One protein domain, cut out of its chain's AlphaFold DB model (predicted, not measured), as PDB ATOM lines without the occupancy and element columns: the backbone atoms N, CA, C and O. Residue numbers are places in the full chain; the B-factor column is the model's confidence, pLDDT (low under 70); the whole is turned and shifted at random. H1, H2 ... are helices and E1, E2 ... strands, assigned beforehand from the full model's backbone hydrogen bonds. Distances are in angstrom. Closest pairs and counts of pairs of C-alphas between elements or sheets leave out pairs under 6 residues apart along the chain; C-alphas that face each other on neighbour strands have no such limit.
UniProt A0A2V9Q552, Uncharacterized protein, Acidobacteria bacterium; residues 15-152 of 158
ATOM      1  N   LYS A  15       1.875  52.343  -1.827       75.56
ATOM      2  CA  LYS A  15       2.108  50.882  -1.768       75.56
ATOM      3  C   LYS A  15       2.203  50.263  -3.177       75.56
ATOM      4  O   LYS A  15       3.039  49.388  -3.384       75.56
ATOM      5  N   ALA A  16       1.405  50.762  -4.126       71.50
ATOM      6  CA  ALA A  16       1.442  50.357  -5.532       71.50
ATOM      7  C   ALA A  16       2.775  50.728  -6.202       71.50
ATOM      8  O   ALA A  16       3.377  49.882  -6.856       71.50
ATOM      9  N   GLU A  17       3.283  51.945  -5.967       72.50
ATOM     10  CA  GLU A  17       4.590  52.384  -6.479       72.50
ATOM     11  C   GLU A  17       5.730  51.494  -6.012       72.50
ATOM     12  O   GLU A  17       6.534  51.024  -6.814       72.50
ATOM     13  N   ARG A  18       5.762  51.202  -4.714       73.62
ATOM     14  CA  ARG A  18       6.810  50.364  -4.128       73.62
ATOM     15  C   ARG A  18       6.792  48.942  -4.679       73.62
ATOM     16  O   ARG A  18       7.851  48.373  -4.934       73.62
ATOM     17  N   LEU A  19       5.602  48.372  -4.859       74.56
ATOM     18  CA  LEU A  19       5.442  47.024  -5.394       74.56
ATOM     19  C   LEU A  19       5.822  46.959  -6.881       74.56
ATOM     20  O   LEU A  19       6.572  46.071  -7.277       74.56
ATOM     21  N   ALA A  20       5.380  47.931  -7.681       72.06
ATOM     22  CA  ALA A  20       5.729  48.017  -9.096       72.06
ATOM     23  C   ALA A  20       7.242  48.218  -9.306       72.06
ATOM     24  O   ALA A  20       7.838  47.598 -10.186       72.06
ATOM     25  N   TRP A  21       7.899  49.018  -8.462       70.81
ATOM     26  CA  TRP A  21       9.354  49.188  -8.503       70.81
ATOM     27  C   TRP A  21      10.129  47.937  -8.108       70.81
ATOM     28  O   TRP A  21      11.156  47.657  -8.723       70.81
ATOM     29  N   ALA A  22       9.632  47.148  -7.152       68.62
ATOM     30  CA  ALA A  22      10.231  45.850  -6.847       68.62
ATOM     31  C   ALA A  22      10.217  44.919  -8.075       68.62
ATOM     32  O   ALA A  22      11.130  44.119  -8.259       68.62
ATOM     33  N   TRP A  23       9.215  45.052  -8.950       72.50
ATOM     34  CA  TRP A  23       9.115  44.263 -10.178       72.50
ATOM     35  C   TRP A  23       9.990  44.789 -11.325       72.50
ATOM     36  O   TRP A  23      10.384  44.000 -12.182       72.50
ATOM     37  N   LYS A  24      10.395  46.068 -11.300       65.38
ATOM     38  CA  LYS A  24      11.333  46.661 -12.274       65.38
ATOM     39  C   LYS A  24      12.712  45.980 -12.270       65.38
ATOM     40  O   LYS A  24      13.381  45.949 -13.296       65.38
ATOM     41  N   GLY A  25      13.127  45.384 -11.148       56.16
ATOM     42  CA  GLY A  25      14.381  44.624 -11.051       56.16
ATOM     43  C   GLY A  25      14.431  43.347 -11.903       56.16
ATOM     44  O   GLY A  25      15.509  42.789 -12.081       56.16
ATOM     45  N   ALA A  26      13.298  42.893 -12.453       59.50
ATOM     46  CA  ALA A  26      13.213  41.647 -13.213       59.50
ATOM     47  C   ALA A  26      13.965  41.679 -14.558       59.50
ATOM     48  O   ALA A  26      14.453  40.640 -14.986       59.50
ATOM     49  N   GLN A  27      14.104  42.845 -15.204       62.62
ATOM     50  CA  GLN A  27      14.772  42.953 -16.511       62.62
ATOM     51  C   GLN A  27      16.274  42.625 -16.435       62.62
ATOM     52  O   GLN A  27      16.803  41.987 -17.337       62.62
ATOM     53  N   LYS A  28      16.956  42.994 -15.340       64.62
ATOM     54  CA  LYS A  28      18.399  42.728 -15.150       64.62
ATOM     55  C   LYS A  28      18.738  41.242 -15.002       64.62
ATOM     56  O   LYS A  28      19.885  40.867 -15.194       64.62
ATOM     57  N   ASN A  29      17.743  40.429 -14.659       70.19
ATOM     58  CA  ASN A  29      17.876  38.987 -14.466       70.19
ATOM     59  C   ASN A  29      17.116  38.209 -15.551       70.19
ATOM     60  O   ASN A  29      16.773  37.045 -15.344       70.19
ATOM     61  N   ALA A  30      16.761  38.864 -16.660       78.56
ATOM     62  CA  ALA A  30      16.014  38.214 -17.718       78.56
ATOM     63  C   ALA A  30      16.884  37.160 -18.412       78.56
ATOM     64  O   ALA A  30      18.034  37.412 -18.760       78.56
ATOM     65  N   VAL A  31      16.300  35.984 -18.619       85.81
ATOM     66  CA  VAL A  31      16.875  34.900 -19.415       85.81
ATOM     67  C   VAL A  31      16.066  34.812 -20.700       85.81
ATOM     68  O   VAL A  31      14.834  34.884 -20.647       85.81
ATOM     69  N   GLU A  32      16.746  34.671 -21.839       90.19
ATOM     70  CA  GLU A  32      16.076  34.534 -23.131       90.19
ATOM     71  C   GLU A  32      15.192  33.281 -23.137       90.19
ATOM     72  O   GLU A  32      15.610  32.190 -22.743       90.19
ATOM     73  N   ARG A  33      13.944  33.443 -23.571       92.81
ATOM     74  CA  ARG A  33      12.942  32.380 -23.643       92.81
ATOM     75  C   ARG A  33      12.176  32.500 -24.948       92.81
ATOM     76  O   ARG A  33      11.386  33.418 -25.153       92.81
ATOM     77  N   ARG A  34      12.382  31.528 -25.832       94.00
ATOM     78  CA  ARG A  34      11.789  31.491 -27.175       94.00
ATOM     79  C   ARG A  34      10.422  30.815 -27.150       94.00
ATOM     80  O   ARG A  34      10.272  29.691 -27.616       94.00
ATOM     81  N   LEU A  35       9.443  31.490 -26.558       95.31
ATOM     82  CA  LEU A  35       8.081  30.968 -26.451       95.31
ATOM     83  C   LEU A  35       7.342  31.068 -27.787       95.31
ATOM     84  O   LEU A  35       7.502  32.045 -28.523       95.31
ATOM     85  N   ASN A  36       6.499  30.077 -28.074       95.81
ATOM     86  CA  ASN A  36       5.482  30.201 -29.116       95.81
ATOM     87  C   ASN A  36       4.272  31.026 -28.605       95.81
ATOM     88  O   ASN A  36       4.150  31.237 -27.392       95.81
ATOM     89  N   PRO A  37       3.364  31.488 -29.488       96.25
ATOM     90  CA  PRO A  37       2.215  32.305 -29.085       96.25
ATOM     91  C   PRO A  37       1.344  31.674 -27.992       96.25
ATOM     92  O   PRO A  37       0.997  32.352 -27.030       96.25
ATOM     93  N   MET A  38       1.059  30.371 -28.073       96.75
ATOM     94  CA  MET A  38       0.265  29.660 -27.062       96.75
ATOM     95  C   MET A  38       0.935  29.698 -25.680       96.75
ATOM     96  O   MET A  38       0.305  30.037 -24.680       96.75
ATOM     97  N   GLN A  39       2.234  29.398 -25.612       97.12
ATOM     98  CA  GLN A  39       3.002  29.431 -24.365       97.12
ATOM     99  C   GLN A  39       3.060  30.841 -23.769       97.12
ATOM    100  O   GLN A  39       2.896  31.001 -22.559       97.12
ATOM    101  N   ALA A  40       3.264  31.856 -24.612       96.94
ATOM    102  CA  ALA A  40       3.325  33.248 -24.180       96.94
ATOM    103  C   ALA A  40       1.977  33.744 -23.633       96.94
ATOM    104  O   ALA A  40       1.946  34.428 -22.613       96.94
ATOM    105  N   VAL A  41       0.860  33.354 -24.256       96.94
ATOM    106  CA  VAL A  41      -0.501  33.661 -23.781       96.94
ATOM    107  C   VAL A  41      -0.771  33.016 -22.418       96.94
ATOM    108  O   VAL A  41      -1.165  33.703 -21.476       96.94
ATOM    109  N   ILE A  42      -0.466  31.721 -22.263       95.81
ATOM    110  CA  ILE A  42      -0.622  31.011 -20.981       95.81
ATOM    111  C   ILE A  42       0.214  31.675 -19.878       95.81
ATOM    112  O   ILE A  42      -0.247  31.838 -18.743       95.81
ATOM    113  N   GLU A  43       1.455  32.057 -20.185       95.50
ATOM    114  CA  GLU A  43       2.319  32.742 -19.226       95.50
ATOM    115  C   GLU A  43       1.815  34.156 -18.905       95.50
ATOM    116  O   GLU A  43       1.813  34.524 -17.729       95.50
ATOM    117  N   ALA A  44       1.325  34.921 -19.887       95.19
ATOM    118  CA  ALA A  44       0.723  36.238 -19.663       95.19
ATOM    119  C   ALA A  44      -0.469  36.153 -18.700       95.19
ATOM    120  O   ALA A  44      -0.543  36.923 -17.737       95.19
ATOM    121  N   ARG A  45      -1.358  35.173 -18.902       94.75
ATOM    122  CA  ARG A  45      -2.515  34.933 -18.033       94.75
ATOM    123  C   ARG A  45      -2.083  34.600 -16.609       94.75
ATOM    124  O   ARG A  45      -2.482  35.296 -15.673       94.75
ATOM    125  N   LYS A  46      -1.195  33.614 -16.438       94.50
ATOM    126  CA  LYS A  46      -0.635  33.239 -15.124       94.50
ATOM    127  C   LYS A  46       0.059  34.415 -14.436       94.50
ATOM    128  O   LYS A  46      -0.086  34.602 -13.227       94.50
ATOM    129  N   LEU A  47       0.801  35.218 -15.198       93.19
ATOM    130  CA  LEU A  47       1.463  36.411 -14.690       93.19
ATOM    131  C   LEU A  47       0.436  37.444 -14.211       93.19
ATOM    132  O   LEU A  47       0.595  37.976 -13.115       93.19
ATOM    133  N   SER A  48      -0.623  37.696 -14.985       92.94
ATOM    134  CA  SER A  48      -1.679  38.645 -14.613       92.94
ATOM    135  C   SER A  48      -2.375  38.252 -13.306       92.94
ATOM    136  O   SER A  48      -2.505  39.093 -12.415       92.94
ATOM    137  N   GLU A  49      -2.709  36.969 -13.126       93.81
ATOM    138  CA  GLU A  49      -3.320  36.476 -11.886       93.81
ATOM    139  C   GLU A  49      -2.364  36.566 -10.701       93.81
ATOM    140  O   GLU A  49      -2.715  37.135  -9.668       93.81
ATOM    141  N   SER A  50      -1.115  36.117 -10.871       93.31
ATOM    142  CA  SER A  50      -0.108  36.161  -9.805       93.31
ATOM    143  C   SER A  50       0.173  37.587  -9.319       93.31
ATOM    144  O   SER A  50       0.378  37.825  -8.124       93.31
ATOM    145  N   LEU A  51       0.211  38.565 -10.228       91.00
ATOM    146  CA  LEU A  51       0.398  39.968  -9.856       91.00
ATOM    147  C   LEU A  51      -0.867  40.557  -9.218       91.00
ATOM    148  O   LEU A  51      -0.749  41.325  -8.260       91.00
ATOM    149  N   GLY A  52      -2.053  40.159  -9.689       91.75
ATOM    150  CA  GLY A  52      -3.336  40.485  -9.065       91.75
ATOM    151  C   GLY A  52      -3.413  39.993  -7.616       91.75
ATOM    152  O   GLY A  52      -3.728  40.777  -6.719       91.75
ATOM    153  N   ASP A  53      -3.023  38.742  -7.358       92.00
ATOM    154  CA  ASP A  53      -2.925  38.157  -6.012       92.00
ATOM    155  C   ASP A  53      -1.968  38.948  -5.114       92.00
ATOM    156  O   ASP A  53      -2.289  39.274  -3.968       92.00
ATOM    157  N   LYS A  54      -0.797  39.327  -5.643       89.94
ATOM    158  CA  LYS A  54       0.188  40.137  -4.908       89.94
ATOM    159  C   LYS A  54      -0.339  41.529  -4.563       89.94
ATOM    160  O   LYS A  54      -0.011  42.038  -3.489       89.94
ATOM    161  N   LEU A  55      -1.143  42.146  -5.433       89.00
ATOM    162  CA  LEU A  55      -1.819  43.408  -5.122       89.00
ATOM    163  C   LEU A  55      -2.868  43.222  -4.025       89.00
ATOM    164  O   LEU A  55      -2.855  43.981  -3.050       89.00
ATOM    165  N   ALA A  56      -3.709  42.191  -4.134       89.12
ATOM    166  CA  ALA A  56      -4.724  41.879  -3.130       89.12
ATOM    167  C   ALA A  56      -4.104  41.649  -1.744       89.12
ATOM    168  O   ALA A  56      -4.555  42.239  -0.762       89.12
ATOM    169  N   ALA A  57      -2.994  40.906  -1.667       89.19
ATOM    170  CA  ALA A  57      -2.245  40.682  -0.429       89.19
ATOM    171  C   ALA A  57      -1.701  41.981   0.207       89.19
ATOM    172  O   ALA A  57      -1.393  42.025   1.398       89.19
ATOM    173  N   LYS A  58      -1.575  43.065  -0.569       85.75
ATOM    174  CA  LYS A  58      -1.193  44.404  -0.091       85.75
ATOM    175  C   LYS A  58      -2.388  45.340   0.113       85.75
ATOM    176  O   LYS A  58      -2.162  46.530   0.359       85.75
ATOM    177  N   GLN A  59      -3.615  44.814   0.064       87.56
ATOM    178  CA  GLN A  59      -4.879  45.560   0.134       87.56
ATOM    179  C   GLN A  59      -5.010  46.595  -0.998       87.56
ATOM    180  O   GLN A  59      -5.519  47.698  -0.800       87.56
ATOM    181  N   ILE A  60      -4.494  46.266  -2.185       85.94
ATOM    182  CA  ILE A  60      -4.656  47.049  -3.416       85.94
ATOM    183  C   ILE A  60      -5.629  46.296  -4.329       85.94
ATOM    184  O   ILE A  60      -5.697  45.068  -4.295       85.94
ATOM    185  N   ASN A  61      -6.402  47.022  -5.137       87.62
ATOM    186  CA  ASN A  61      -7.361  46.405  -6.046       87.62
ATOM    187  C   ASN A  61      -6.624  45.558  -7.099       87.62
ATOM    188  O   ASN A  61      -5.735  46.060  -7.782       87.62
ATOM    189  N   ARG A  62      -7.028  44.291  -7.267       89.62
ATOM    190  CA  ARG A  62      -6.478  43.376  -8.284       89.62
ATOM    191  C   ARG A  62      -6.541  43.958  -9.694       89.62
ATOM    192  O   ARG A  62      -5.650  43.717 -10.492       89.62
ATOM    193  N   LYS A  63      -7.577  44.751  -9.985       86.81
ATOM    194  CA  LYS A  63      -7.798  45.390 -11.292       86.81
ATOM    195  C   LYS A  63      -6.841  46.553 -11.570       86.81
ATOM    196  O   LYS A  63      -6.886  47.120 -12.654       86.81
ATOM    197  N   ASP A  64      -5.992  46.923 -10.610       87.31
ATOM    198  CA  ASP A  64      -4.980  47.965 -10.792       87.31
ATOM    199  C   ASP A  64      -3.683  47.421 -11.428       87.31
ATOM    200  O   ASP A  64      -2.706  48.162 -11.511       87.31
ATOM    201  N   VAL A  65      -3.646  46.162 -11.890       88.56
ATOM    202  CA  VAL A  65      -2.567  45.628 -12.742       88.56
ATOM    203  C   VAL A  65      -3.104  45.132 -14.081       88.56
ATOM    204  O   VAL A  65      -4.155  44.496 -14.146       88.56
ATOM    205  N   GLY A  66      -2.344  45.398 -15.141       90.06
ATOM    206  CA  GLY A  66      -2.511  44.801 -16.462       90.06
ATOM    207  C   GLY A  66      -1.183  44.255 -16.977       90.06
ATOM    208  O   GLY A  66      -0.124  44.843 -16.733       90.06
ATOM    209  N   VAL A  67      -1.239  43.125 -17.675       93.25
ATOM    210  CA  VAL A  67      -0.089  42.530 -18.364       93.25
ATOM    211  C   VAL A  67      -0.364  42.589 -19.855       93.25
ATOM    212  O   VAL A  67      -1.332  42.000 -20.313       93.25
ATOM    213  N   TYR A  68       0.468  43.289 -20.613       95.12
ATOM    214  CA  TYR A  68       0.378  43.336 -22.064       95.12
ATOM    215  C   TYR A  68       1.382  42.364 -22.665       95.12
ATOM    216  O   TYR A  68       2.574  42.479 -22.386       95.12
ATOM    217  N   LEU A  69       0.928  41.424 -23.484       96.88
ATOM    218  CA  LEU A  69       1.797  40.580 -24.296       96.88
ATOM    219  C   LEU A  69       2.132  41.310 -25.600       96.88
ATOM    220  O   LEU A  69       1.234  41.768 -26.305       96.88
ATOM    221  N   VAL A  70       3.422  41.424 -25.904       97.69
ATOM    222  CA  VAL A  70       3.922  42.120 -27.092       97.69
ATOM    223  C   VAL A  70       4.426  41.105 -28.110       97.69
ATOM    224  O   VAL A  70       5.267  40.255 -27.793       97.69
ATOM    225  N   PHE A  71       3.934  41.236 -29.337       97.81
ATOM    226  CA  PHE A  71       4.368  40.464 -30.491       97.81
ATOM    227  C   PHE A  71       5.145  41.350 -31.464       97.81
ATOM    228  O   PHE A  71       4.820  42.522 -31.638       97.81
ATOM    229  N   ALA A  72       6.150  40.780 -32.114       97.75
ATOM    230  CA  ALA A  72       6.853  41.391 -33.230       97.75
ATOM    231  C   ALA A  72       6.630  40.606 -34.523       97.75
ATOM    232  O   ALA A  72       6.241  39.431 -34.500       97.75
ATOM    233  N   GLU A  73       6.890  41.266 -35.645       96.94
ATOM    234  CA  GLU A  73       6.820  40.662 -36.970       96.94
ATOM    235  C   GLU A  73       7.862  39.549 -37.119       96.94
ATOM    236  O   GLU A  73       8.989  39.623 -36.616       96.94
ATOM    237  N   GLN A  74       7.498  38.482 -37.827       92.88
ATOM    238  CA  GLN A  74       8.439  37.402 -38.093       92.88
ATOM    239  C   GLN A  74       9.562  37.909 -39.009       92.88
ATOM    240  O   GLN A  74       9.310  38.380 -40.113       92.88
ATOM    241  N   GLY A  75      10.810  37.792 -38.552       93.31
ATOM    242  CA  GLY A  75      11.988  38.277 -39.280       93.31
ATOM    243  C   GLY A  75      12.392  39.720 -38.959       93.31
ATOM    244  O   GLY A  75      13.506  40.104 -39.302       93.31
ATOM    245  N   ASP A  76      11.562  40.483 -38.241       95.94
ATOM    246  CA  ASP A  76      11.904  41.822 -37.750       95.94
ATOM    247  C   ASP A  76      11.389  42.029 -36.319       95.94
ATOM    248  O   ASP A  76      10.274  42.493 -36.076       95.94
ATOM    249  N   LEU A  77      12.244  41.705 -35.344       95.44
ATOM    250  CA  LEU A  77      11.910  41.838 -33.925       95.44
ATOM    251  C   LEU A  77      11.811  43.298 -33.445       95.44
ATOM    252  O   LEU A  77      11.361  43.530 -32.324       95.44
ATOM    253  N   GLY A  78      12.228  44.272 -34.263       95.81
ATOM    254  CA  GLY A  78      12.090  45.700 -33.973       95.81
ATOM    255  C   GLY A  78      10.745  46.280 -34.409       95.81
ATOM    256  O   GLY A  78      10.433  47.421 -34.061       95.81
ATOM    257  N   LYS A  79       9.937  45.508 -35.144       96.88
ATOM    258  CA  LYS A  79       8.642  45.936 -35.665       96.88
ATOM    259  C   LYS A  79       7.501  45.267 -34.908       96.88
ATOM    260  O   LYS A  79       7.383  44.046 -34.880       96.88
ATOM    261  N   LEU A  80       6.643  46.090 -34.313       96.50
ATOM    262  CA  LEU A  80       5.458  45.643 -33.589       96.50
ATOM    263  C   LEU A  80       4.472  44.944 -34.536       96.50
ATOM    264  O   LEU A  80       4.093  45.513 -35.559       96.50
ATOM    265  N   ALA A  81       4.026  43.746 -34.159       95.31
ATOM    266  CA  ALA A  81       2.959  43.032 -34.846       95.31
ATOM    267  C   ALA A  81       1.634  43.250 -34.107       95.31
ATOM    268  O   ALA A  81       1.411  42.695 -33.028       95.31
ATOM    269  N   GLY A  82       0.756  44.062 -34.698       91.00
ATOM    270  CA  GLY A  82      -0.554  44.382 -34.131       91.00
ATOM    271  C   GLY A  82      -0.485  45.246 -32.867       91.00
ATOM    272  O   GLY A  82       0.458  46.003 -32.651       91.00
ATOM    273  N   THR A  83      -1.516  45.157 -32.031       90.50
ATOM    274  CA  THR A  83      -1.601  45.896 -30.761       90.50
ATOM    275  C   THR A  83      -1.190  44.982 -29.604       90.50
ATOM    276  O   THR A  83      -1.650  43.840 -29.570       90.50
ATOM    277  N   PRO A  84      -0.397  45.450 -28.615       93.75
ATOM    278  CA  PRO A  84      -0.108  44.669 -27.416       93.75
ATOM    279  C   PRO A  84      -1.389  44.180 -26.731       93.75
ATOM    280  O   PRO A  84      -2.302  44.959 -26.457       93.75
ATOM    281  N   VAL A  85      -1.447  42.886 -26.433       94.06
ATOM    282  CA  VAL A  85      -2.676  42.229 -25.976       94.06
ATOM    283  C   VAL A  85      -2.764  42.280 -24.458       94.06
ATOM    284  O   VAL A  85      -1.869  41.788 -23.775       94.06
ATOM    285  N   LEU A  86      -3.834  42.869 -23.923       93.38
ATOM    286  CA  LEU A  86      -4.030  43.059 -22.486       93.38
ATOM    287  C   LEU A  86      -4.649  41.829 -21.808       93.38
ATOM    288  O   LEU A  86      -5.774  41.444 -22.097       93.38
ATOM    289  N   PHE A  87      -3.960  41.330 -20.789       92.94
ATOM    290  CA  PHE A  87      -4.408  40.306 -19.855       92.94
ATOM    291  C   PHE A  87      -4.732  40.950 -18.505       92.94
ATOM    292  O   PHE A  87      -3.876  41.578 -17.865       92.94
ATOM    293  N   LYS A  88      -5.986  40.798 -18.071       89.88
ATOM    294  CA  LYS A  88      -6.499  41.284 -16.782       89.88
ATOM    295  C   LYS A  88      -6.643  40.115 -15.804       89.88
ATOM    296  O   LYS A  88      -7.027  39.022 -16.205       89.88
ATOM    297  N   SER A  89      -6.392  40.363 -14.519       88.25
ATOM    298  CA  SER A  89      -6.748  39.393 -13.473       88.25
ATOM    299  C   SER A  89      -8.272  39.290 -13.341       88.25
ATOM    300  O   SER A  89      -8.963  40.312 -13.374       88.25
ATOM    301  N   GLN A  90      -8.771  38.067 -13.145       87.38
ATOM    302  CA  GLN A  90     -10.186  37.702 -13.038       87.38
ATOM    303  C   GLN A  90     -11.005  38.098 -14.273       87.38
ATOM    304  O   GLN A  90     -12.113  38.624 -14.160       87.38
ATOM    305  N   ASP A  91     -10.437  37.880 -15.457       85.56
ATOM    306  CA  ASP A  91     -11.138  38.078 -16.720       85.56
ATOM    307  C   ASP A  91     -12.178  36.960 -16.937       85.56
ATOM    308  O   ASP A  91     -11.791  35.799 -17.078       85.56
ATOM    309  N   PRO A  92     -13.489  37.273 -16.977       86.12
ATOM    310  CA  PRO A  92     -14.532  36.266 -17.172       86.12
ATOM    311  C   PRO A  92     -14.518  35.654 -18.581       86.12
ATOM    312  O   PRO A  92     -15.162  34.636 -18.810       86.12
ATOM    313  N   SER A  93     -13.802  36.273 -19.520       88.50
ATOM    314  CA  SER A  93     -13.673  35.848 -20.915       88.50
ATOM    315  C   SER A  93     -12.279  35.310 -21.248       88.50
ATOM    316  O   SER A  93     -11.894  35.277 -22.417       88.50
ATOM    317  N   ALA A  94     -11.503  34.903 -20.235       86.00
ATOM    318  CA  ALA A  94     -10.112  34.486 -20.405       86.00
ATOM    319  C   ALA A  94      -9.949  33.406 -21.486       86.00
ATOM    320  O   ALA A  94      -9.213  33.622 -22.438       86.00
ATOM    321  N   ASP A  95     -10.696  32.302 -21.418       85.88
ATOM    322  CA  ASP A  95     -10.495  31.179 -22.344       85.88
ATOM    323  C   ASP A  95     -10.759  31.555 -23.813       85.88
ATOM    324  O   ASP A  95      -9.983  31.210 -24.706       85.88
ATOM    325  N   SER A  96     -11.834  32.303 -24.086       89.00
ATOM    326  CA  SER A  96     -12.190  32.707 -25.452       89.00
ATOM    327  C   SER A  96     -11.266  33.799 -26.003       89.00
ATOM    328  O   SER A  96     -10.873  33.745 -27.174       89.00
ATOM    329  N   SER A  97     -10.883  34.770 -25.170       90.50
ATOM    330  CA  SER A  97      -9.943  35.834 -25.549       90.50
ATOM    331  C   SER A  97      -8.521  35.307 -25.762       90.50
ATOM    332  O   SER A  97      -7.857  35.708 -26.722       90.50
ATOM    333  N   ASP A  98      -8.081  34.349 -24.946       92.81
ATOM    334  CA  ASP A  98      -6.764  33.720 -25.043       92.81
ATOM    335  C   ASP A  98      -6.658  32.902 -26.342       92.81
ATOM    336  O   ASP A  98      -5.705  33.075 -27.105       92.81
ATOM    337  N   LEU A  99      -7.673  32.090 -26.673       93.00
ATOM    338  CA  LEU A  99      -7.716  31.343 -27.940       93.00
ATOM    339  C   LEU A  99      -7.730  32.260 -29.168       93.00
ATOM    340  O   LEU A  99      -7.021  32.002 -30.144       93.00
ATOM    341  N   THR A 100      -8.506  33.345 -29.116       94.19
ATOM    342  CA  THR A 100      -8.552  34.342 -30.197       94.19
ATOM    343  C   THR A 100      -7.182  34.992 -30.384       94.19
ATOM    344  O   THR A 100      -6.676  35.065 -31.501       94.19
ATOM    345  N   THR A 101      -6.524  35.357 -29.282       93.75
ATOM    346  CA  THR A 101      -5.173  35.931 -29.297       93.75
ATOM    347  C   THR A 101      -4.168  34.999 -29.966       93.75
ATOM    348  O   THR A 101      -3.400  35.442 -30.822       93.75
ATOM    349  N   VAL A 102      -4.182  33.709 -29.605       94.88
ATOM    350  CA  VAL A 102      -3.290  32.703 -30.200       94.88
ATOM    351  C   VAL A 102      -3.535  32.573 -31.696       94.88
ATOM    352  O   VAL A 102      -2.572  32.534 -32.459       94.88
ATOM    353  N   ARG A 103      -4.802  32.526 -32.124       95.44
ATOM    354  CA  ARG A 103      -5.162  32.424 -33.542       95.44
ATOM    355  C   ARG A 103      -4.650  33.626 -34.333       95.44
ATOM    356  O   ARG A 103      -4.002  33.448 -35.362       95.44
ATOM    357  N   ASP A 104      -4.913  34.829 -33.837       95.06
ATOM    358  CA  ASP A 104      -4.629  36.071 -34.554       95.06
ATOM    359  C   ASP A 104      -3.118  36.387 -34.593       95.06
ATOM    360  O   ASP A 104      -2.646  37.060 -35.507       95.06
ATOM    361  N   HIS A 105      -2.336  35.847 -33.648       95.12
ATOM    362  CA  HIS A 105      -0.884  36.054 -33.558       95.12
ATOM    363  C   HIS A 105      -0.058  34.789 -33.808       95.12
ATOM    364  O   HIS A 105       1.135  34.768 -33.512       95.12
ATOM    365  N   PHE A 106      -0.653  33.737 -34.381       94.06
ATOM    366  CA  PHE A 106       0.016  32.444 -34.573       94.06
ATOM    367  C   PHE A 106       1.327  32.545 -35.377       94.06
ATOM    368  O   PHE A 106       2.251  31.767 -35.154       94.06
ATOM    369  N   LYS A 107       1.412  33.511 -36.302       94.25
ATOM    370  CA  LYS A 107       2.589  33.752 -37.156       94.25
ATOM    371  C   LYS A 107       3.572  34.782 -36.588       94.25
ATOM    372  O   LYS A 107       4.633  34.979 -37.166       94.25
ATOM    373  N   HIS A 108       3.233  35.450 -35.490       96.88
ATOM    374  CA  HIS A 108       4.062  36.506 -34.912       96.88
ATOM    375  C   HIS A 108       4.964  35.964 -33.804       96.88
ATOM    376  O   HIS A 108       4.739  34.886 -33.248       96.88
ATOM    377  N   VAL A 109       6.000  36.727 -33.463       97.31
ATOM    378  CA  VAL A 109       6.991  36.326 -32.463       97.31
ATOM    379  C   VAL A 109       6.701  37.031 -31.139       97.31
ATOM    380  O   VAL A 109       6.809  38.253 -31.080       97.31
ATOM    381  N   PRO A 110       6.382  36.312 -30.048       97.62
ATOM    382  CA  PRO A 110       6.333  36.913 -28.719       97.62
ATOM    383  C   PRO A 110       7.713  37.458 -28.332       97.62
ATOM    384  O   PRO A 110       8.697  36.709 -28.330       97.62
ATOM    385  N   ILE A 111       7.788  38.742 -27.980       97.06
ATOM    386  CA  ILE A 111       9.056  39.386 -27.598       97.06
ATOM    387  C   ILE A 111       9.150  39.723 -26.112       97.06
ATOM    388  O   ILE A 111      10.251  39.801 -25.567       97.06
ATOM    389  N   GLY A 112       8.021  39.857 -25.419       96.12
ATOM    390  CA  GLY A 112       8.011  40.145 -23.991       96.12
ATOM    391  C   GLY A 112       6.653  40.573 -23.467       96.12
ATOM    392  O   GLY A 112       5.657  40.587 -24.189       96.12
ATOM    393  N   TYR A 113       6.642  40.954 -22.194       95.38
ATOM    394  CA  TYR A 113       5.462  41.471 -21.514       95.38
ATOM    395  C   TYR A 113       5.704  42.891 -21.010       95.38
ATOM    396  O   TYR A 113       6.773  43.179 -20.472       95.38
ATOM    397  N   LEU A 114       4.697  43.757 -21.090       93.19
ATOM    398  CA  LEU A 114       4.657  45.020 -20.357       93.19
ATOM    399  C   LEU A 114       3.744  44.839 -19.155       93.19
ATOM    400  O   LEU A 114       2.572  44.507 -19.293       93.19
ATOM    401  N   VAL A 115       4.259  45.069 -17.960       91.56
ATOM    402  CA  VAL A 115       3.466  44.998 -16.736       91.56
ATOM    403  C   VAL A 115       3.198  46.419 -16.272       91.56
ATOM    404  O   VAL A 115       4.123  47.130 -15.874       91.56
ATOM    405  N   ALA A 116       1.932  46.820 -16.312       89.69
ATOM    406  CA  ALA A 116       1.476  48.148 -15.932       89.69
ATOM    407  C   ALA A 116       0.696  48.087 -14.617       89.69
ATOM    408  O   ALA A 116      -0.290  47.361 -14.505       89.69
ATOM    409  N   VAL A 117       1.119  48.876 -13.629       88.44
ATOM    410  CA  VAL A 117       0.403  49.038 -12.357       88.44
ATOM    411  C   VAL A 117      -0.143  50.458 -12.263       88.44
ATOM    412  O   VAL A 117       0.620  51.421 -12.366       88.44
ATOM    413  N   LEU A 118      -1.451  50.597 -12.051       84.88
ATOM    414  CA  LEU A 118      -2.101  51.885 -11.834       84.88
ATOM    415  C   LEU A 118      -1.848  52.363 -10.402       84.88
ATOM    416  O   LEU A 118      -2.331  51.785  -9.427       84.88
ATOM    417  N   ASN A 119      -1.161  53.493 -10.260       82.19
ATOM    418  CA  ASN A 119      -1.137  54.224  -9.004       82.19
ATOM    419  C   ASN A 119      -2.310  55.212  -8.952       82.19
ATOM    420  O   ASN A 119      -2.176  56.356  -9.383       82.19
ATOM    421  N   ARG A 120      -3.438  54.801  -8.359       77.50
ATOM    422  CA  ARG A 120      -4.650  55.639  -8.248       77.50
ATOM    423  C   ARG A 120      -4.413  57.001  -7.591       77.50
ATOM    424  O   ARG A 120      -4.982  57.993  -8.030       77.50
ATOM    425  N   LYS A 121      -3.571  57.072  -6.554       76.12
ATOM    426  CA  LYS A 121      -3.297  58.344  -5.856       76.12
ATOM    427  C   LYS A 121      -2.465  59.301  -6.706       76.12
ATOM    428  O   LYS A 121      -2.665  60.504  -6.636       76.12
ATOM    429  N   GLY A 122      -1.533  58.760  -7.489       68.75
ATOM    430  CA  GLY A 122      -0.666  59.539  -8.371       68.75
ATOM    431  C   GLY A 122      -1.217  59.731  -9.783       68.75
ATOM    432  O   GLY A 122      -0.525  60.352 -10.580       68.75
ATOM    433  N   LYS A 123      -2.397  59.164 -10.095       74.88
ATOM    434  CA  LYS A 123      -3.028  59.142 -11.430       74.88
ATOM    435  C   LYS A 123      -2.015  58.879 -12.549       74.88
ATOM    436  O   LYS A 123      -1.869  59.661 -13.485       74.88
ATOM    437  N   LYS A 124      -1.221  57.824 -12.372       79.31
ATOM    438  CA  LYS A 124      -0.158  57.453 -13.309       79.31
ATOM    439  C   LYS A 124       0.052  55.953 -13.339       79.31
ATOM    440  O   LYS A 124      -0.171  55.264 -12.336       79.31
ATOM    441  N   PHE A 125       0.562  55.481 -14.465       79.31
ATOM    442  CA  PHE A 125       1.033  54.117 -14.608       79.31
ATOM    443  C   PHE A 125       2.502  53.975 -14.262       79.31
ATOM    444  O   PHE A 125       3.319  54.871 -14.466       79.31
ATOM    445  N   ILE A 126       2.831  52.800 -13.747       85.75
ATOM    446  CA  ILE A 126       4.205  52.372 -13.541       85.75
ATOM    447  C   ILE A 126       4.366  51.114 -14.359       85.75
ATOM    448  O   ILE A 126       3.821  50.064 -14.012       85.75
ATOM    449  N   VAL A 127       5.071  51.265 -15.471       89.12
ATOM    450  CA  VAL A 127       5.225  50.221 -16.475       89.12
ATOM    451  C   VAL A 127       6.649  49.695 -16.422       89.12
ATOM    452  O   VAL A 127       7.602  50.448 -16.219       89.12
ATOM    453  N   HIS A 128       6.798  48.388 -16.579       88.88
ATOM    454  CA  HIS A 128       8.095  47.761 -16.792       88.88
ATOM    455  C   HIS A 128       7.982  46.643 -17.819       88.88
ATOM    456  O   HIS A 128       6.944  45.990 -17.916       88.88
ATOM    457  N   ALA A 129       9.063  46.416 -18.557       90.94
ATOM    458  CA  ALA A 129       9.170  45.302 -19.481       90.94
ATOM    459  C   ALA A 129       9.691  44.045 -18.770       90.94
ATOM    460  O   ALA A 129      10.519  44.106 -17.856       90.94
ATOM    461  N   ARG A 130       9.216  42.890 -19.226       92.00
ATOM    462  CA  ARG A 130       9.767  41.565 -18.951       92.00
ATOM    463  C   ARG A 130      10.082  40.917 -20.296       92.00
ATOM    464  O   ARG A 130       9.168  40.361 -20.909       92.00
ATOM    465  N   PRO A 131      11.322  41.043 -20.790       93.12
ATOM    466  CA  PRO A 131      11.664  40.539 -22.108       93.12
ATOM    467  C   PRO A 131      11.648  39.006 -22.130       93.12
ATOM    468  O   PRO A 131      12.021  38.343 -21.160       93.12
ATOM    469  N   LEU A 132      11.182  38.459 -23.249       94.56
ATOM    470  CA  LEU A 132      11.362  37.061 -23.646       94.56
ATOM    471  C   LEU A 132      12.528  36.941 -24.632       94.56
ATOM    472  O   LEU A 132      13.293  35.984 -24.575       94.56
ATOM    473  N   ARG A 133      12.661  37.938 -25.508       93.62
ATOM    474  CA  ARG A 133      13.736  38.106 -26.484       93.62
ATOM    475  C   ARG A 133      14.745  39.115 -25.959       93.62
ATOM    476  O   ARG A 133      14.345  40.161 -25.449       93.62
ATOM    477  N   LEU A 134      16.026  38.771 -26.032       92.81
ATOM    478  CA  LEU A 134      17.122  39.621 -25.552       92.81
ATOM    479  C   LEU A 134      17.878  40.296 -26.699       92.81
ATOM    480  O   LEU A 134      18.813  41.048 -26.450       92.81
ATOM    481  N   GLU A 135      17.468  40.055 -27.942       94.25
ATOM    482  CA  GLU A 135      17.972  40.759 -29.109       94.25
ATOM    483  C   GLU A 135      17.703  42.272 -28.994       94.25
ATOM    484  O   GLU A 135      16.595  42.697 -28.653       94.25
ATOM    485  N   ASP A 136      18.703  43.094 -29.326       93.75
ATOM    486  CA  ASP A 136      18.659  44.554 -29.145       93.75
ATOM    487  C   ASP A 136      17.428  45.219 -29.775       93.75
ATOM    488  O   ASP A 136      16.860  46.150 -29.202       93.75
ATOM    489  N   SER A 137      16.993  44.754 -30.948       95.62
ATOM    490  CA  SER A 137      15.817  45.297 -31.635       95.62
ATOM    491  C   SER A 137      14.521  45.037 -30.860       95.62
ATOM    492  O   SER A 137      13.715  45.954 -30.705       95.62
ATOM    493  N   ALA A 138      14.365  43.840 -30.287       94.75
ATOM    494  CA  ALA A 138      13.238  43.497 -29.424       94.75
ATOM    495  C   ALA A 138      13.250  44.314 -28.126       94.75
ATOM    496  O   ALA A 138      12.213  44.819 -27.692       94.75
ATOM    497  N   LEU A 139      14.428  44.473 -27.513       94.19
ATOM    498  CA  LEU A 139      14.585  45.253 -26.285       94.19
ATOM    499  C   LEU A 139      14.244  46.728 -26.508       94.19
ATOM    500  O   LEU A 139      13.473  47.292 -25.733       94.19
ATOM    501  N   ARG A 140      14.736  47.332 -27.596       94.62
ATOM    502  CA  ARG A 140      14.410  48.719 -27.961       94.62
ATOM    503  C   ARG A 140      12.915  48.917 -28.192       94.62
ATOM    504  O   ARG A 140      12.366  49.912 -27.725       94.62
ATOM    505  N   LEU A 141      12.257  47.968 -28.862       95.38
ATOM    506  CA  LEU A 141      10.809  48.011 -29.062       95.38
ATOM    507  C   LEU A 141      10.048  47.911 -27.728       95.38
ATOM    508  O   LEU A 141       9.115  48.667 -27.477       95.38
ATOM    509  N   LEU A 142      10.455  47.020 -26.822       94.06
ATOM    510  CA  LEU A 142       9.843  46.945 -25.491       94.06
ATOM    511  C   LEU A 142      10.053  48.240 -24.691       94.06
ATOM    512  O   LEU A 142       9.128  48.704 -24.025       94.06
ATOM    513  N   GLU A 143      11.239  48.841 -24.752       92.31
ATOM    514  CA  GLU A 143      11.557  50.091 -24.052       92.31
ATOM    515  C   GLU A 143      10.778  51.297 -24.589       92.31
ATOM    516  O   GLU A 143      10.308  52.127 -23.794       92.31
ATOM    517  N   SER A 144      10.582  51.388 -25.910       93.69
ATOM    518  CA  SER A 144       9.733  52.429 -26.498       93.69
ATOM    519  C   SER A 144       8.291  52.290 -26.000       93.69
ATOM    520  O   SER A 144       7.720  53.262 -25.498       93.69
ATOM    521  N   LEU A 145       7.746  51.069 -25.989       93.00
ATOM    522  CA  LEU A 145       6.390  50.796 -25.505       93.00
ATOM    523  C   LEU A 145       6.228  51.043 -23.997       93.00
ATOM    524  O   LEU A 145       5.194  51.562 -23.567       93.00
ATOM    525  N   VAL A 146       7.235  50.726 -23.170       90.31
ATOM    526  CA  VAL A 146       7.249  51.107 -21.741       90.31
ATOM    527  C   VAL A 146       7.134  52.623 -21.601       90.31
ATOM    528  O   VAL A 146       6.354  53.108 -20.773       90.31
ATOM    529  N   THR A 147       7.899  53.371 -22.397       87.88
ATOM    530  CA  THR A 147       7.922  54.838 -22.357       87.88
ATOM    531  C   THR A 147       6.576  55.428 -22.766       87.88
ATOM    532  O   THR A 147       6.073  56.325 -22.091       87.88
ATOM    533  N   GLU A 148       5.969  54.915 -23.833       87.50
ATOM    534  CA  GLU A 148       4.656  55.351 -24.315       87.50
ATOM    535  C   GLU A 148       3.544  55.027 -23.317       87.50
ATOM    536  O   GLU A 148       2.800  55.918 -22.904       87.50
ATOM    537  N   THR A 149       3.488  53.784 -22.837       84.75
ATOM    538  CA  THR A 149       2.462  53.333 -21.884       84.75
ATOM    539  C   THR A 149       2.558  54.093 -20.556       84.75
ATOM    540  O   THR A 149       1.544  54.401 -19.931       84.75
ATOM    541  N   SER A 150       3.769  54.466 -20.125       80.38
ATOM    542  CA  SER A 150       3.976  55.243 -18.892       80.38
ATOM    543  C   SER A 150       3.476  56.688 -18.986       80.38
ATOM    544  O   SER A 150       3.257  57.317 -17.950       80.38
ATOM    545  N   LYS A 151       3.289  57.232 -20.199       80.00
ATOM    546  CA  LYS A 151       2.735  58.583 -20.410       80.00
ATOM    547  C   LYS A 151       1.210  58.628 -20.264       80.00
ATOM    548  O   LYS A 151       0.651  59.720 -20.150       80.00
ATOM    549  N   LEU A 152       0.535  57.475 -20.243       72.50
ATOM    550  CA  LEU A 152      -0.910  57.395 -20.040       72.50
ATOM    551  C   LEU A 152      -1.271  57.848 -18.613       72.50
ATOM    552  O   LEU A 152      -0.666  57.412 -17.631       72.50
TER     553      LEU A 152
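What this domain is: This is residues 15 to 152 of the 158 residues of an uncharacterized protein of Acidobacteria bacterium (UniProt A0A2V9Q552). A strongly twisted sheet of five strands forms the middle of the domain, with H1 and H2 covering one face and the sheet curling round H4 on the other. H3 packs on H2 and only grazes the sheet, near its edge strand E3. The printed part has 138 residues with four named helices and five named strands, in the order H1 H2 E1 E2 E3 H3 E4 E5 H4, a mixed class of helices and strands. The sheet is branched at E1, and its neighbour pairs are antiparallel. The whole is compact and rounded, with a radius of gyration of the C-alphas of 14.3 A and spans of 42 by 32 by 26 A.

Where its parts are: H1, residues 15 to 24, begins at C-alpha 15 at (2.108, 50.882, -1.768) and is 14.6 A long. H2, residues 37 to 56, is the longest helix, 28.5 A. The strands E1, residues 65 to 73, 26.5 A, E2, residues 76 to 80, and E3, residues 85 to 88, follow. H3 takes residues 94 to 104, 15.3 A. E4, residues 109 to 119, is the longest strand, 30.6 A, and begins at C-alpha 109 at (6.991, 36.326, -32.463). E5, residues 124 to 131, is 22.4 A long. H4, residues 136 to 150, is 20.9 A long and ends at C-alpha 150 at (3.976, 55.243, -18.892).

How they stand to each other: E2 and E3 lie on one side of E1, and E4 on the other side. N 68 and O 114 of E1 and E4 are 2.8 A apart, within hydrogen-bond range, as are N 69 and O 85 of E1 and E3 at 2.8 A. E1 and E2 form a hairpin, with N 73 and O 79 at 2.9 A. E4 and E5 form another, with N 115 and O 128 at 2.8 A. H1 and H2 are on the same face of the sheet, at heights over the sheet of 8.6 A and 8.3 A. H1 is over E4 and E5, and H2 is over E1 and, only just, over E3, with 3 of its C-alphas falling there. With residues 37 to 45 alone H2 touches H3, opposite ways at a shallow tilt of 34.8 degrees, only just short of steep; their closest C-alphas, of Pro 37 and Val 102, are 5.6 A apart. H4 is on the sheet too, and the C-alphas of Phe 125 in E5 and Ser 150 in H4 are the closest of the two, 5.3 A apart. H2 and H4 are apart. In H1, H2, H3 and H4 every O i to N i+4 pair is within hydrogen-bond range.

The domain as a whole: The C-alphas of Gln 59 and Gly 75, the two farthest apart, are 43.5 A from each other. The printed part has no cut. The link from H1 to H2, residues 25 to 36, is long. Mean pLDDT of the printed part is 88.7, and it is under 70 at residue 22, residues 24 to 28 and residue 122.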